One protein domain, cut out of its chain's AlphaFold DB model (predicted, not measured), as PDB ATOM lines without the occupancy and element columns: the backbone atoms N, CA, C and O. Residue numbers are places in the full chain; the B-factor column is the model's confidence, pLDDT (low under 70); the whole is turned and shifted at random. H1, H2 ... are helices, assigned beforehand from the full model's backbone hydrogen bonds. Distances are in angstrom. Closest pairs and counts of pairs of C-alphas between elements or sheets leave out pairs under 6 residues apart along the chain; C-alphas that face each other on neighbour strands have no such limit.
ATOM      1  N   ILE A  10     242.107 283.991 192.793       58.59
ATOM      2  CA  ILE A  10     241.625 284.833 193.893       58.59
ATOM      3  C   ILE A  10     240.642 284.108 194.846       58.59
ATOM      4  O   ILE A  10     240.827 284.244 196.054       58.59
ATOM      5  N   PRO A  11     239.677 283.276 194.389       61.09
ATOM      6  CA  PRO A  11     238.790 282.555 195.309       61.09
ATOM      7  C   PRO A  11     239.542 281.549 196.190       61.09
ATOM      8  O   PRO A  11     239.254 281.412 197.376       61.09
ATOM      9  N   LEU A  12     240.544 280.870 195.619       64.81
ATOM     10  CA  LEU A  12     241.392 279.936 196.355       64.81
ATOM     11  C   LEU A  12     242.291 280.681 197.346       64.81
ATOM     12  O   LEU A  12     242.471 280.222 198.466       64.81
ATOM     13  N   ARG A  13     242.824 281.845 196.966       67.00
ATOM     14  CA  ARG A  13     243.664 282.669 197.842       67.00
ATOM     15  C   ARG A  13     242.881 283.208 199.041       67.00
ATOM     16  O   ARG A  13     243.370 283.103 200.160       67.00
ATOM     17  N   ALA A  14     241.657 283.691 198.822       68.06
ATOM     18  CA  ALA A  14     240.750 284.080 199.900       68.06
ATOM     19  C   ALA A  14     240.467 282.891 200.837       68.06
ATOM     20  O   ALA A  14     240.658 283.008 202.047       68.06
ATOM     21  N   ALA A  15     240.136 281.717 200.281       72.44
ATOM     22  CA  ALA A  15     239.910 280.496 201.057       72.44
ATOM     23  C   ALA A  15     241.140 280.061 201.879       72.44
ATOM     24  O   ALA A  15     241.021 279.728 203.055       72.44
ATOM     25  N   LEU A  16     242.334 280.093 201.283       72.31
ATOM     26  CA  LEU A  16     243.582 279.736 201.959       72.31
ATOM     27  C   LEU A  16     243.975 280.762 203.028       72.31
ATOM     28  O   LEU A  16     244.507 280.365 204.059       72.31
ATOM     29  N   SER A  17     243.684 282.051 202.826       72.12
ATOM     30  CA  SER A  17     243.980 283.108 203.807       72.12
ATOM     31  C   SER A  17     243.207 282.962 205.120       72.12
ATOM     32  O   SER A  17     243.657 283.466 206.144       72.12
ATOM     33  N   ILE A  18     242.077 282.245 205.100       76.19
ATOM     34  CA  ILE A  18     241.294 281.931 206.301       76.19
ATOM     35  C   ILE A  18     242.009 280.876 207.145       76.19
ATOM     36  O   ILE A  18     241.970 280.929 208.363       76.19
ATOM     37  N   VAL A  19     242.659 279.895 206.517       77.44
ATOM     38  CA  VAL A  19     243.212 278.729 207.229       77.44
ATOM     39  C   VAL A  19     244.708 278.883 207.515       77.44
ATOM     40  O   VAL A  19     245.195 278.379 208.525       77.44
ATOM     41  N   PHE A  20     245.442 279.584 206.647       81.44
ATOM     42  CA  PHE A  20     246.899 279.692 206.701       81.44
ATOM     43  C   PHE A  20     247.340 281.143 206.957       81.44
ATOM     44  O   PHE A  20     247.221 281.991 206.061       81.44
ATOM     45  N   PRO A  21     247.882 281.457 208.150       81.62
ATOM     46  CA  PRO A  21     248.259 282.823 208.513       81.62
ATOM     47  C   PRO A  21     249.387 283.384 207.636       81.62
ATOM     48  O   PRO A  21     249.435 284.593 207.404       81.62
ATOM     49  N   GLU A  22     250.262 282.532 207.100       83.81
ATOM     50  CA  GLU A  22     251.319 282.931 206.168       83.81
ATOM     51  C   GLU A  22     250.723 283.411 204.842       83.81
ATOM     52  O   GLU A  22     251.094 284.472 204.342       83.81
ATOM     53  N   VAL A  23     249.739 282.675 204.309       82.56
ATOM     54  CA  VAL A  23     249.035 283.051 203.073       82.56
ATOM     55  C   VAL A  23     248.256 284.346 203.285       82.56
ATOM     56  O   VAL A  23     248.244 285.200 202.400       82.56
ATOM     57  N   ARG A  24     247.649 284.537 204.462       85.12
ATOM     58  CA  ARG A  24     246.992 285.794 204.844       85.12
ATOM     59  C   ARG A  24     247.961 286.973 204.780       85.12
ATOM     60  O   ARG A  24     247.689 287.934 204.064       85.12
ATOM     61  N   ALA A  25     249.099 286.876 205.469       87.56
ATOM     62  CA  ALA A  25     250.098 287.942 205.528       87.56
ATOM     63  C   ALA A  25     250.709 288.249 204.148       87.56
ATOM     64  O   ALA A  25     250.847 289.416 203.778       87.56
ATOM     65  N   GLU A  26     251.020 287.220 203.355       87.44
ATOM     66  CA  GLU A  26     251.525 287.381 201.986       87.44
ATOM     67  C   GLU A  26     250.486 288.050 201.075       87.44
ATOM     68  O   GLU A  26     250.825 288.907 200.260       87.44
ATOM     69  N   THR A  27     249.206 287.694 201.219       86.12
ATOM     70  CA  THR A  27     248.099 288.305 200.464       86.12
ATOM     71  C   THR A  27     247.878 289.757 200.844       86.12
ATOM     72  O   THR A  27     247.729 290.599 199.958       86.12
ATOM     73  N   GLU A  28     247.924 290.066 202.137       90.88
ATOM     74  CA  GLU A  28     247.825 291.434 202.637       90.88
ATOM     75  C   GLU A  28     248.940 292.323 202.067       90.88
ATOM     76  O   GLU A  28     248.674 293.396 201.519       90.88
ATOM     77  N   ALA A  29     250.185 291.845 202.132       91.75
ATOM     78  CA  ALA A  29     251.350 292.563 201.631       91.75
ATOM     79  C   ALA A  29     251.326 292.743 200.103       91.75
ATOM     80  O   ALA A  29     251.570 293.848 199.618       91.75
ATOM     81  N   ASP A  30     250.999 291.692 199.341       90.81
ATOM     82  CA  ASP A  30     250.926 291.739 197.873       90.81
ATOM     83  C   ASP A  30     249.860 292.734 197.390       90.81
ATOM     84  O   ASP A  30     250.131 293.544 196.503       90.81
ATOM     85  N   LEU A  31     248.667 292.738 197.996       91.31
ATOM     86  CA  LEU A  31     247.595 293.661 197.609       91.31
ATOM     87  C   LEU A  31     247.950 295.119 197.913       91.31
ATOM     88  O   LEU A  31     247.774 295.980 197.047       91.31
ATOM     89  N   ARG A  32     248.517 295.401 199.092       94.38
ATOM     90  CA  ARG A  32     248.991 296.755 199.416       94.38
ATOM     91  C   ARG A  32     250.116 297.204 198.489       94.38
ATOM     92  O   ARG A  32     250.098 298.349 198.046       94.38
ATOM     93  N   ALA A  33     251.058 296.324 198.151       93.19
ATOM     94  CA  ALA A  33     252.147 296.652 197.233       93.19
ATOM     95  C   ALA A  33     251.627 297.022 195.833       93.19
ATOM     96  O   ALA A  33     252.076 298.012 195.258       93.19
ATOM     97  N   ARG A  34     250.641 296.281 195.310       90.94
ATOM     98  CA  ARG A  34     250.019 296.562 194.003       90.94
ATOM     99  C   ARG A  34     249.334 297.924 193.967       90.94
ATOM    100  O   ARG A  34     249.518 298.669 193.009       90.94
ATOM    101  N   VAL A  35     248.576 298.256 195.010       93.44
ATOM    102  CA  VAL A  35     247.887 299.551 195.101       93.44
ATOM    103  C   VAL A  35     248.882 300.692 195.311       93.44
ATOM    104  O   VAL A  35     248.743 301.730 194.674       93.44
ATOM    105  N   ALA A  36     249.922 300.493 196.127       93.19
ATOM    106  CA  ALA A  36     250.966 301.494 196.357       93.19
ATOM    107  C   ALA A  36     251.793 301.809 195.097       93.19
ATOM    108  O   ALA A  36     252.251 302.936 194.927       93.19
ATOM    109  N   GLN A  37     251.991 300.826 194.214       89.94
ATOM    110  CA  GLN A  37     252.688 301.004 192.934       89.94
ATOM    111  C   GLN A  37     251.790 301.557 191.820       89.94
ATOM    112  O   GLN A  37     252.295 301.937 190.763       89.94
ATOM    113  N   GLY A  38     250.473 301.579 192.023       91.25
ATOM    114  CA  GLY A  38     249.504 301.939 190.998       91.25
ATOM    115  C   GLY A  38     248.339 302.733 191.569       91.25
ATOM    116  O   GLY A  38     248.512 303.825 192.103       91.25
ATOM    117  N   ARG A  39     247.133 302.190 191.399       93.19
ATOM    118  CA  ARG A  39     245.894 302.743 191.947       93.19
ATOM    119  C   ARG A  39     245.084 301.651 192.629       93.19
ATOM    120  O   ARG A  39     245.329 300.463 192.423       93.19
ATOM    121  N   GLN A  40     244.084 302.076 193.388       95.00
ATOM    122  CA  GLN A  40     243.023 301.185 193.839       95.00
ATOM    123  C   GLN A  40     242.311 300.543 192.644       95.00
ATOM    124  O   GLN A  40     242.240 301.117 191.552       95.00
ATOM    125  N   TYR A  41     241.781 299.344 192.857       94.12
ATOM    126  CA  TYR A  41     240.955 298.652 191.879       94.12
ATOM    127  C   TYR A  41     239.583 299.317 191.792       94.12
ATOM    128  O   TYR A  41     238.982 299.666 192.809       94.12
ATOM    129  N   THR A  42     239.049 299.435 190.579       95.25
ATOM    130  CA  THR A  42     237.634 299.768 190.395       95.25
ATOM    131  C   THR A  42     236.763 298.633 190.946       95.25
ATOM    132  O   THR A  42     237.197 297.480 191.022       95.25
ATOM    133  N   LYS A  43     235.496 298.910 191.272       93.12
ATOM    134  CA  LYS A  43     234.547 297.866 191.712       93.12
ATOM    135  C   LYS A  43     234.416 296.718 190.706       93.12
ATOM    136  O   LYS A  43     234.277 295.569 191.114       93.12
ATOM    137  N   LEU A  44     234.491 297.024 189.409       89.88
ATOM    138  CA  LEU A  44     234.420 296.025 188.346       89.88
ATOM    139  C   LEU A  44     235.673 295.139 188.319       89.88
ATOM    140  O   LEU A  44     235.552 293.920 188.291       89.88
ATOM    141  N   GLU A  45     236.866 295.738 188.376       90.44
ATOM    142  CA  GLU A  45     238.140 294.999 188.411       90.44
ATOM    143  C   GLU A  45     238.270 294.137 189.665       90.44
ATOM    144  O   GLU A  45     238.791 293.025 189.607       90.44
ATOM    145  N   ALA A  46     237.780 294.647 190.793       89.06
ATOM    146  CA  ALA A  46     237.789 293.938 192.058       89.06
ATOM    147  C   ALA A  46     236.728 292.836 192.136       89.06
ATOM    148  O   ALA A  46     236.760 292.079 193.097       89.06
ATOM    149  N   GLY A  47     235.776 292.752 191.198       88.44
ATOM    150  CA  GLY A  47     234.625 291.851 191.314       88.44
ATOM    151  C   GLY A  47     233.790 292.137 192.566       88.44
ATOM    152  O   GLY A  47     233.361 291.212 193.250       88.44
ATOM    153  N   TYR A  48     233.632 293.416 192.910       89.88
ATOM    154  CA  TYR A  48     232.914 293.849 194.101       89.88
ATOM    155  C   TYR A  48     231.404 293.662 193.943       89.88
ATOM    156  O   TYR A  48     230.793 294.140 192.986       89.88
ATOM    157  N   PHE A  49     230.797 293.057 194.956       89.06
ATOM    158  CA  PHE A  49     229.361 292.956 195.133       89.06
ATOM    159  C   PHE A  49     228.947 293.797 196.335       89.06
ATOM    160  O   PHE A  49     229.521 293.692 197.416       89.06
ATOM    161  N   GLY A  50     227.914 294.623 196.154       87.81
ATOM    162  CA  GLY A  50     227.361 295.447 197.235       87.81
ATOM    163  C   GLY A  50     226.681 294.645 198.341       87.81
ATOM    164  O   GLY A  50     226.320 295.221 199.351       87.81
ATOM    165  N   ILE A  51     226.508 293.342 198.143       83.69
ATOM    166  CA  ILE A  51     226.020 292.382 199.120       83.69
ATOM    167  C   ILE A  51     226.819 291.096 198.949       83.69
ATOM    168  O   ILE A  51     227.118 290.703 197.819       83.69
ATOM    169  N   THR A  52     227.153 290.433 200.046       72.50
ATOM    170  CA  THR A  52     227.784 289.118 199.994       72.50
ATOM    171  C   THR A  52     226.857 288.112 199.301       72.50
ATOM    172  O   THR A  52     225.721 287.924 199.747       72.50
ATOM    173  N   PRO A  53     227.291 287.462 198.203       67.25
ATOM    174  CA  PRO A  53     226.469 286.453 197.545       67.25
ATOM    175  C   PRO A  53     226.178 285.279 198.506       67.25
ATOM    176  O   PRO A  53     227.078 284.698 199.108       67.25
ATOM    177  N   VAL A  54     224.884 284.995 198.688       60.66
ATOM    178  CA  VAL A  54     224.263 284.150 199.737       60.66
ATOM    179  C   VAL A  54     224.374 282.626 199.399       60.66
ATOM    180  O   VAL A  54     224.758 282.282 198.286       60.66
ATOM    181  N   PRO A  55     223.880 281.705 200.262       56.81
ATOM    182  CA  PRO A  55     224.518 280.637 201.077       56.81
ATOM    183  C   PRO A  55     225.053 279.385 200.325       56.81
ATOM    184  O   PRO A  55     224.681 279.176 199.172       56.81
ATOM    185  N   PRO A  56     225.827 278.480 200.992       46.38
ATOM    186  CA  PRO A  56     225.946 278.318 202.456       46.38
ATOM    187  C   PRO A  56     227.318 278.603 203.099       46.38
ATOM    188  O   PRO A  56     227.469 278.350 204.287       46.38
ATOM    189  N   GLY A  57     228.310 279.150 202.389       50.97
ATOM    190  CA  GLY A  57     229.672 279.289 202.944       50.97
ATOM    191  C   GLY A  57     230.140 280.689 203.367       50.97
ATOM    192  O   GLY A  57     231.143 280.785 204.064       50.97
ATOM    193  N   ALA A  58     229.482 281.764 202.921       54.78
ATOM    194  CA  ALA A  58     230.135 283.079 202.826       54.78
ATOM    195  C   ALA A  58     229.549 284.198 203.699       54.78
ATOM    196  O   ALA A  58     230.010 285.324 203.586       54.78
ATOM    197  N   TRP A  59     228.571 283.923 204.567       57.16
ATOM    198  CA  TRP A  59     227.754 284.963 205.226       57.16
ATOM    199  C   TRP A  59     228.533 285.978 206.075       57.16
ATOM    200  O   TRP A  59     227.974 287.003 206.440       57.16
ATOM    201  N   PHE A  60     229.805 285.716 206.359       62.62
ATOM    202  CA  PHE A  60     230.631 286.516 207.260       62.62
ATOM    203  C   PHE A  60     232.065 286.683 206.745       62.62
ATOM    204  O   PHE A  60     233.008 286.850 207.511       62.62
ATOM    205  N   TYR A  61     232.246 286.588 205.429       78.44
ATOM    206  CA  TYR A  61     233.465 287.063 204.777       78.44
ATOM    207  C   TYR A  61     233.213 288.413 204.122       78.44
ATOM    208  O   TYR A  61     233.692 288.664 203.028       78.44
ATOM    209  N   ASP A  62     232.408 289.266 204.745       86.94
ATOM    210  CA  ASP A  62     232.042 290.562 204.193       86.94
ATOM    211  C   ASP A  62     233.139 291.618 204.410       86.94
ATOM    212  O   ASP A  62     234.198 291.368 204.996       86.94
ATOM    213  N   CYS A  63     232.914 292.824 203.902       91.44
ATOM    214  CA  CYS A  63     233.849 293.919 204.089       91.44
ATOM    215  C   CYS A  63     234.053 294.279 205.570       91.44
ATOM    216  O   CYS A  63     235.169 294.651 205.913       91.44
ATOM    217  N   ALA A  64     233.062 294.143 206.456       89.50
ATOM    218  CA  ALA A  64     233.220 294.453 207.880       89.50
ATOM    219  C   ALA A  64     234.286 293.576 208.564       89.50
ATOM    220  O   ALA A  64     235.027 294.061 209.429       89.50
ATOM    221  N   ASP A  65     234.421 292.334 208.104       85.62
ATOM    222  CA  ASP A  65     235.409 291.362 208.581       85.62
ATOM    223  C   ASP A  65     236.716 291.352 207.753       85.62
ATOM    224  O   ASP A  65     237.609 290.529 207.981       85.62
ATOM    225  N   CYS A  66     236.873 292.282 206.804       89.88
ATOM    226  CA  CYS A  66     238.058 292.416 205.954       89.88
ATOM    227  C   CYS A  66     239.106 293.363 206.562       89.88
ATOM    228  O   CYS A  66     238.783 294.473 206.986       89.88
ATOM    229  N   VAL A  67     240.390 292.994 206.512       92.69
ATOM    230  CA  VAL A  67     241.501 293.827 207.027       92.69
ATOM    231  C   VAL A  67     241.649 295.179 206.311       92.69
ATOM    232  O   VAL A  67     242.197 296.125 206.871       92.69
ATOM    233  N   PHE A  68     241.155 295.286 205.076       94.69
ATOM    234  CA  PHE A  68     241.290 296.492 204.254       94.69
ATOM    235  C   PHE A  68     240.140 297.487 204.410       94.69
ATOM    236  O   PHE A  68     240.219 298.593 203.868       94.69
ATOM    237  N   PHE A  69     239.055 297.100 205.078       95.50
ATOM    238  CA  PHE A  69     237.880 297.948 205.217       95.50
ATOM    239  C   PHE A  69     238.061 298.967 206.341       95.50
ATOM    240  O   PHE A  69     238.495 298.655 207.450       95.50
ATOM    241  N   ARG A  70     237.693 300.213 206.052       95.81
ATOM    242  CA  ARG A  70     237.724 301.339 206.983       95.81
ATOM    243  C   ARG A  70     236.286 301.737 207.301       95.81
ATOM    244  O   ARG A  70     235.673 302.509 206.566       95.81
ATOM    245  N   SER A  71     235.750 301.196 208.395       92.75
ATOM    246  CA  SER A  71     234.334 301.334 208.770       92.75
ATOM    247  C   SER A  71     233.886 302.784 208.968       92.75
ATOM    248  O   SER A  71     232.811 303.152 208.505       92.75
ATOM    249  N   GLU A  72     234.725 303.615 209.588       93.06
ATOM    250  CA  GLU A  72     234.435 305.030 209.868       93.06
ATOM    251  C   GLU A  72     234.181 305.841 208.592       93.06
ATOM    252  O   GLU A  72     233.307 306.704 208.560       93.06
ATOM    253  N   ALA A  73     234.925 305.535 207.528       94.00
ATOM    254  CA  ALA A  73     234.849 306.234 206.250       94.00
ATOM    255  C   ALA A  73     234.015 305.489 205.196       94.00
ATOM    256  O   ALA A  73     233.752 306.051 204.136       94.00
ATOM    257  N   ARG A  74     233.610 304.238 205.464       95.69
ATOM    258  CA  ARG A  74     233.002 303.318 204.483       95.69
ATOM    259  C   ARG A  74     233.844 303.191 203.208       95.69
ATOM    260  O   ARG A  74     233.330 303.218 202.091       95.69
ATOM    261  N   THR A  75     235.155 303.051 203.371       97.25
ATOM    262  CA  THR A  75     236.116 302.907 202.265       97.25
ATOM    263  C   THR A  75     236.929 301.623 202.397       97.25
ATOM    264  O   THR A  75     236.908 300.955 203.431       97.25
ATOM    265  N   CYS A  76     237.646 301.254 201.335       97.00
ATOM    266  CA  CYS A  76     238.594 300.143 201.328       97.00
ATOM    267  C   CYS A  76     239.965 300.643 200.866       97.00
ATOM    268  O   CYS A  76     240.061 301.513 200.003       97.00
ATOM    269  N   GLU A  77     241.039 300.085 201.426       96.88
ATOM    270  CA  GLU A  77     242.406 300.370 200.967       96.88
ATOM    271  C   GLU A  77     242.640 299.898 199.530       96.88
ATOM    272  O   GLU A  77     243.431 300.501 198.809       96.88
ATOM    273  N   ILE A  78     241.948 298.831 199.122       96.12
ATOM    274  CA  ILE A  78     242.199 298.111 197.873       96.12
ATOM    275  C   ILE A  78     241.224 298.500 196.762       96.12
ATOM    276  O   ILE A  78     241.623 298.566 195.601       96.12
ATOM    277  N   VAL A  79     239.963 298.771 197.099       96.25
ATOM    278  CA  VAL A  79     238.882 299.031 196.135       96.25
ATOM    279  C   VAL A  79     238.383 300.458 196.293       96.25
ATOM    280  O   VAL A  79     238.091 300.890 197.407       96.25
ATOM    281  N   GLU A  80     238.258 301.174 195.181       96.50
ATOM    282  CA  GLU A  80     237.845 302.574 195.184       96.50
ATOM    283  C   GLU A  80     236.338 302.766 195.440       96.50
ATOM    284  O   GLU A  80     235.490 301.912 195.149       96.50
ATOM    285  N   GLY A  81     235.998 303.961 195.926       95.38
ATOM    286  CA  GLY A  81     234.623 304.398 196.161       95.38
ATOM    287  C   GLY A  81     234.042 303.956 197.508       95.38
ATOM    288  O   GLY A  81     234.748 303.484 198.395       95.38
ATOM    289  N   ASN A  82     232.729 304.154 197.666       96.81
ATOM    290  CA  ASN A  82     232.002 303.782 198.883       96.81
ATOM    291  C   ASN A  82     231.791 302.263 198.955       96.81
ATOM    292  O   ASN A  82     231.318 301.658 197.982       96.81
ATOM    293  N   ILE A  83     232.102 301.674 200.104       96.81
ATOM    294  CA  ILE A  83     232.086 300.236 200.363       96.81
ATOM    295  C   ILE A  83     231.033 299.929 201.422       96.81
ATOM    296  O   ILE A  83     230.993 300.537 202.491       96.81
ATOM    297  N   GLU A  84     230.168 298.972 201.106       94.19
ATOM    298  CA  GLU A  84     229.156 298.492 202.035       94.19
ATOM    299  C   GLU A  84     229.790 297.504 203.013       94.19
ATOM    300  O   GLU A  84     230.513 296.613 202.566       94.19
ATOM    301  N   PRO A  85     229.521 297.605 204.327       91.75
ATOM    302  CA  PRO A  85     230.079 296.674 205.307       91.75
ATOM    303  C   PRO A  85     229.657 295.226 205.023       91.75
ATOM    304  O   PRO A  85     230.455 294.319 205.197       91.75
ATOM    305  N   TYR A  86     228.447 295.025 204.498       88.88
ATOM    306  CA  TYR A  86     227.905 293.726 204.084       88.88
ATOM    307  C   TYR A  86     228.257 293.351 202.630       88.88
ATOM    308  O   TYR A  86     227.686 292.410 202.075       88.88
ATOM    309  N   GLY A  87     229.128 294.125 201.975       90.31
ATOM    310  CA  GLY A  87     229.624 293.846 200.632       90.31
ATOM    311  C   GLY A  87     230.709 292.773 200.629       90.31
ATOM    312  O   GLY A  87     231.204 292.355 201.671       90.31
ATOM    313  N   TRP A  88     231.107 292.340 199.437       88.88
ATOM    314  CA  TRP A  88     232.120 291.304 199.261       88.88
ATOM    315  C   TRP A  88     232.934 291.532 197.994       88.88
ATOM    316  O   TRP A  88     232.417 292.019 196.991       88.88
ATOM    317  N   CYS A  89     234.198 291.120 198.001       88.31
ATOM    318  CA  CYS A  89     234.953 290.941 196.769       88.31
ATOM    319  C   CYS A  89     235.936 289.770 196.910       88.31
ATOM    320  O   CYS A  89     236.363 289.465 198.023       88.31
ATOM    321  N   PRO A  90     236.358 289.143 195.802       84.38
ATOM    322  CA  PRO A  90     237.367 288.093 195.822       84.38
ATOM    323  C   PRO A  90     238.692 288.497 196.509       84.38
ATOM    324  O   PRO A  90     239.367 287.641 197.070       84.38
ATOM    325  N   LEU A  91     239.062 289.785 196.526       88.69
ATOM    326  CA  LEU A  91     240.292 290.290 197.170       88.69
ATOM    327  C   LEU A  91     240.211 290.354 198.710       88.69
ATOM    328  O   LEU A  91     241.071 290.959 199.352       88.69
ATOM    329  N   TRP A  92     239.161 289.786 199.298       88.81
ATOM    330  CA  TRP A  92     238.938 289.757 200.735       88.81
ATOM    331  C   TRP A  92     240.061 289.026 201.482       88.81
ATOM    332  O   TRP A  92     240.549 287.984 201.041       88.81
ATOM    333  N   VAL A  93     240.448 289.573 202.636       88.38
ATOM    334  CA  VAL A  93     241.450 288.992 203.539       88.38
ATOM    335  C   VAL A  93     240.968 289.146 204.977       88.38
ATOM    336  O   VAL A  93     240.621 290.253 205.398       88.38
ATOM    337  N   GLN A  94     240.996 288.044 205.729       84.06
ATOM    338  CA  GLN A  94     240.558 288.013 207.123       84.06
ATOM    339  C   GLN A  94     241.375 288.969 208.001       84.06
ATOM    340  O   GLN A  94     242.600 289.090 207.859       84.06
ATOM    341  N   ARG A  95     240.702 289.622 208.953       83.75
ATOM    342  CA  ARG A  95     241.363 290.364 210.036       83.75
ATOM    343  C   ARG A  95     242.236 289.434 210.876       83.75
ATOM    344  O   ARG A  95     241.896 288.282 211.109       83.75
ATOM    345  N   GLN A  96     243.365 289.953 211.349       75.31
ATOM    346  CA  GLN A  96     244.325 289.172 212.135       75.31
ATOM    347  C   GLN A  96     243.741 288.665 213.462       75.31
ATOM    348  O   GLN A  96     244.136 287.606 213.943       75.31
ATOM    349  N   ASP A  97     242.798 289.418 214.019       74.94
ATOM    350  CA  ASP A  97     242.233 289.204 215.350       74.94
ATOM    351  C   ASP A  97     240.979 288.314 215.319       74.94
ATOM    352  O   ASP A  97     240.402 288.039 216.369       74.94
ATOM    353  N   ASP A  98     240.541 287.882 214.130       72.31
ATOM    354  CA  ASP A  98     239.324 287.095 213.957       72.31
ATOM    355  C   ASP A  98     239.676 285.625 213.660       72.31
ATOM    356  O   ASP A  98     240.305 285.345 212.636       72.31
ATOM    357  N   PRO A  99     239.326 284.666 214.541       70.00
ATOM    358  CA  PRO A  99     239.641 283.261 214.325       70.00
ATOM    359  C   PRO A  99     239.025 282.719 213.025       70.00
ATOM    360  O   PRO A  99     237.917 283.112 212.645       70.00
ATOM    361  N   PRO A 100     239.676 281.753 212.354       69.44
ATOM    362  CA  PRO A 100     239.077 281.055 211.223       69.44
ATOM    363  C   PRO A 100     237.717 280.473 211.621       69.44
ATOM    364  O   PRO A 100     237.593 279.844 212.672       69.44
ATOM    365  N   PHE A 101     236.695 280.680 210.789       72.12
ATOM    366  CA  PHE A 101     235.328 280.207 211.044       72.12
ATOM    367  C   PHE A 101     234.667 280.738 212.333       72.12
ATOM    368  O   PHE A 101     233.644 280.192 212.750       72.12
ATOM    369  N   SER A 102     235.173 281.819 212.945       72.06
ATOM    370  CA  SER A 102     234.524 282.494 214.091       72.06
ATOM    371  C   SER A 102     233.069 282.867 213.803       72.06
ATOM    372  O   SER A 102     232.213 282.898 214.688       72.06
ATOM    373  N   TRP A 103     232.767 283.089 212.530       71.50
ATOM    374  CA  TRP A 103     231.434 283.346 212.044       71.50
ATOM    375  C   TRP A 103     230.428 282.229 212.299       71.50
ATOM    376  O   TRP A 103     229.245 282.512 212.439       71.50
ATOM    377  N   VAL A 104     230.866 280.970 212.397       71.75
ATOM    378  CA  VAL A 104     229.979 279.855 212.753       71.75
ATOM    379  C   VAL A 104     229.434 280.084 214.160       71.75
ATOM    380  O   VAL A 104     228.237 279.942 214.390       71.75
ATOM    381  N   ALA A 105     230.281 280.534 215.091       70.81
ATOM    382  CA  ALA A 105     229.830 280.906 216.425       70.81
ATOM    383  C   ALA A 105     228.881 282.114 216.385       70.81
ATOM    384  O   ALA A 105     227.861 282.077 217.056       70.81
ATOM    385  N   ARG A 106     229.137 283.133 215.551       70.69
ATOM    386  CA  ARG A 106     228.226 284.287 215.375       70.69
ATOM    387  C   ARG A 106     226.873 283.907 214.756       70.69
ATOM    388  O   ARG A 106     225.862 284.528 215.055       70.69
ATOM    389  N   ALA A 107     226.854 282.898 213.886       68.62
ATOM    390  CA  ALA A 107     225.651 282.435 213.199       68.62
ATOM    391  C   ALA A 107     224.727 281.598 214.095       68.62
ATOM    392  O   ALA A 107     223.511 281.631 213.917       68.62
ATOM    393  N   PHE A 108     225.301 280.825 215.023       69.88
ATOM    394  CA  PHE A 108     224.563 279.861 215.853       69.88
ATOM    395  C   PHE A 108     224.537 280.205 217.348       69.88
ATOM    396  O   PHE A 108     223.719 279.657 218.082       69.88
ATOM    397  N   GLY A 109     225.417 281.092 217.802       59.94
ATOM    398  CA  GLY A 109     225.478 281.622 219.158       59.94
ATOM    399  C   GLY A 109     225.012 283.070 219.163       59.94
ATOM    400  O   GLY A 109     225.821 283.980 218.991       59.94
TER     401      GLY A 109
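Overview. This is residues 10 to 109 of the 110 residues of an uncharacterized protein of marine sediment metagenome (UniProt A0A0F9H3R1). There is little regular structure: a body of loops, residues 38 to 101, has the long helix H2 along one side, in a helical hairpin with H1, and short H3 at one end. The printed part has 100 residues with three named helices, H1 to H3 in order, and no named strand; all helix by class, they hold only 34 residues. It is compact, radius of gyration of the C-alphas 12.9 A, spanning 41 by 28 by 24 A.

Along the chain. Find C-alpha 21 at (248.259, 282.823, 208.513); from there H2, residues 21 to 37, runs 24.3 A. H1, residues 10 to 19, measures 14.8 A. H3, residues 102 to 108, measures 10.5 A, ending at (224.563, 279.861, 215.853).

Arrangement. H2 touches H1 with residues 23 to 27 alone; the closest C-alphas, Ser 17 and Arg 24, are 4.2 A apart. They run opposite ways at a steep tilt of 44 degrees. H3 is apart from both. Every O i to N i+4 pair is within hydrogen-bond range in H2 and H3, 5 of 6 in H1.

Size, cuts and confidence. The printed part has no cut. H2 to H3 is a long link. Residues 10 to 14, 53 to 60, 100 and 107 to 109 have pLDDT under 70.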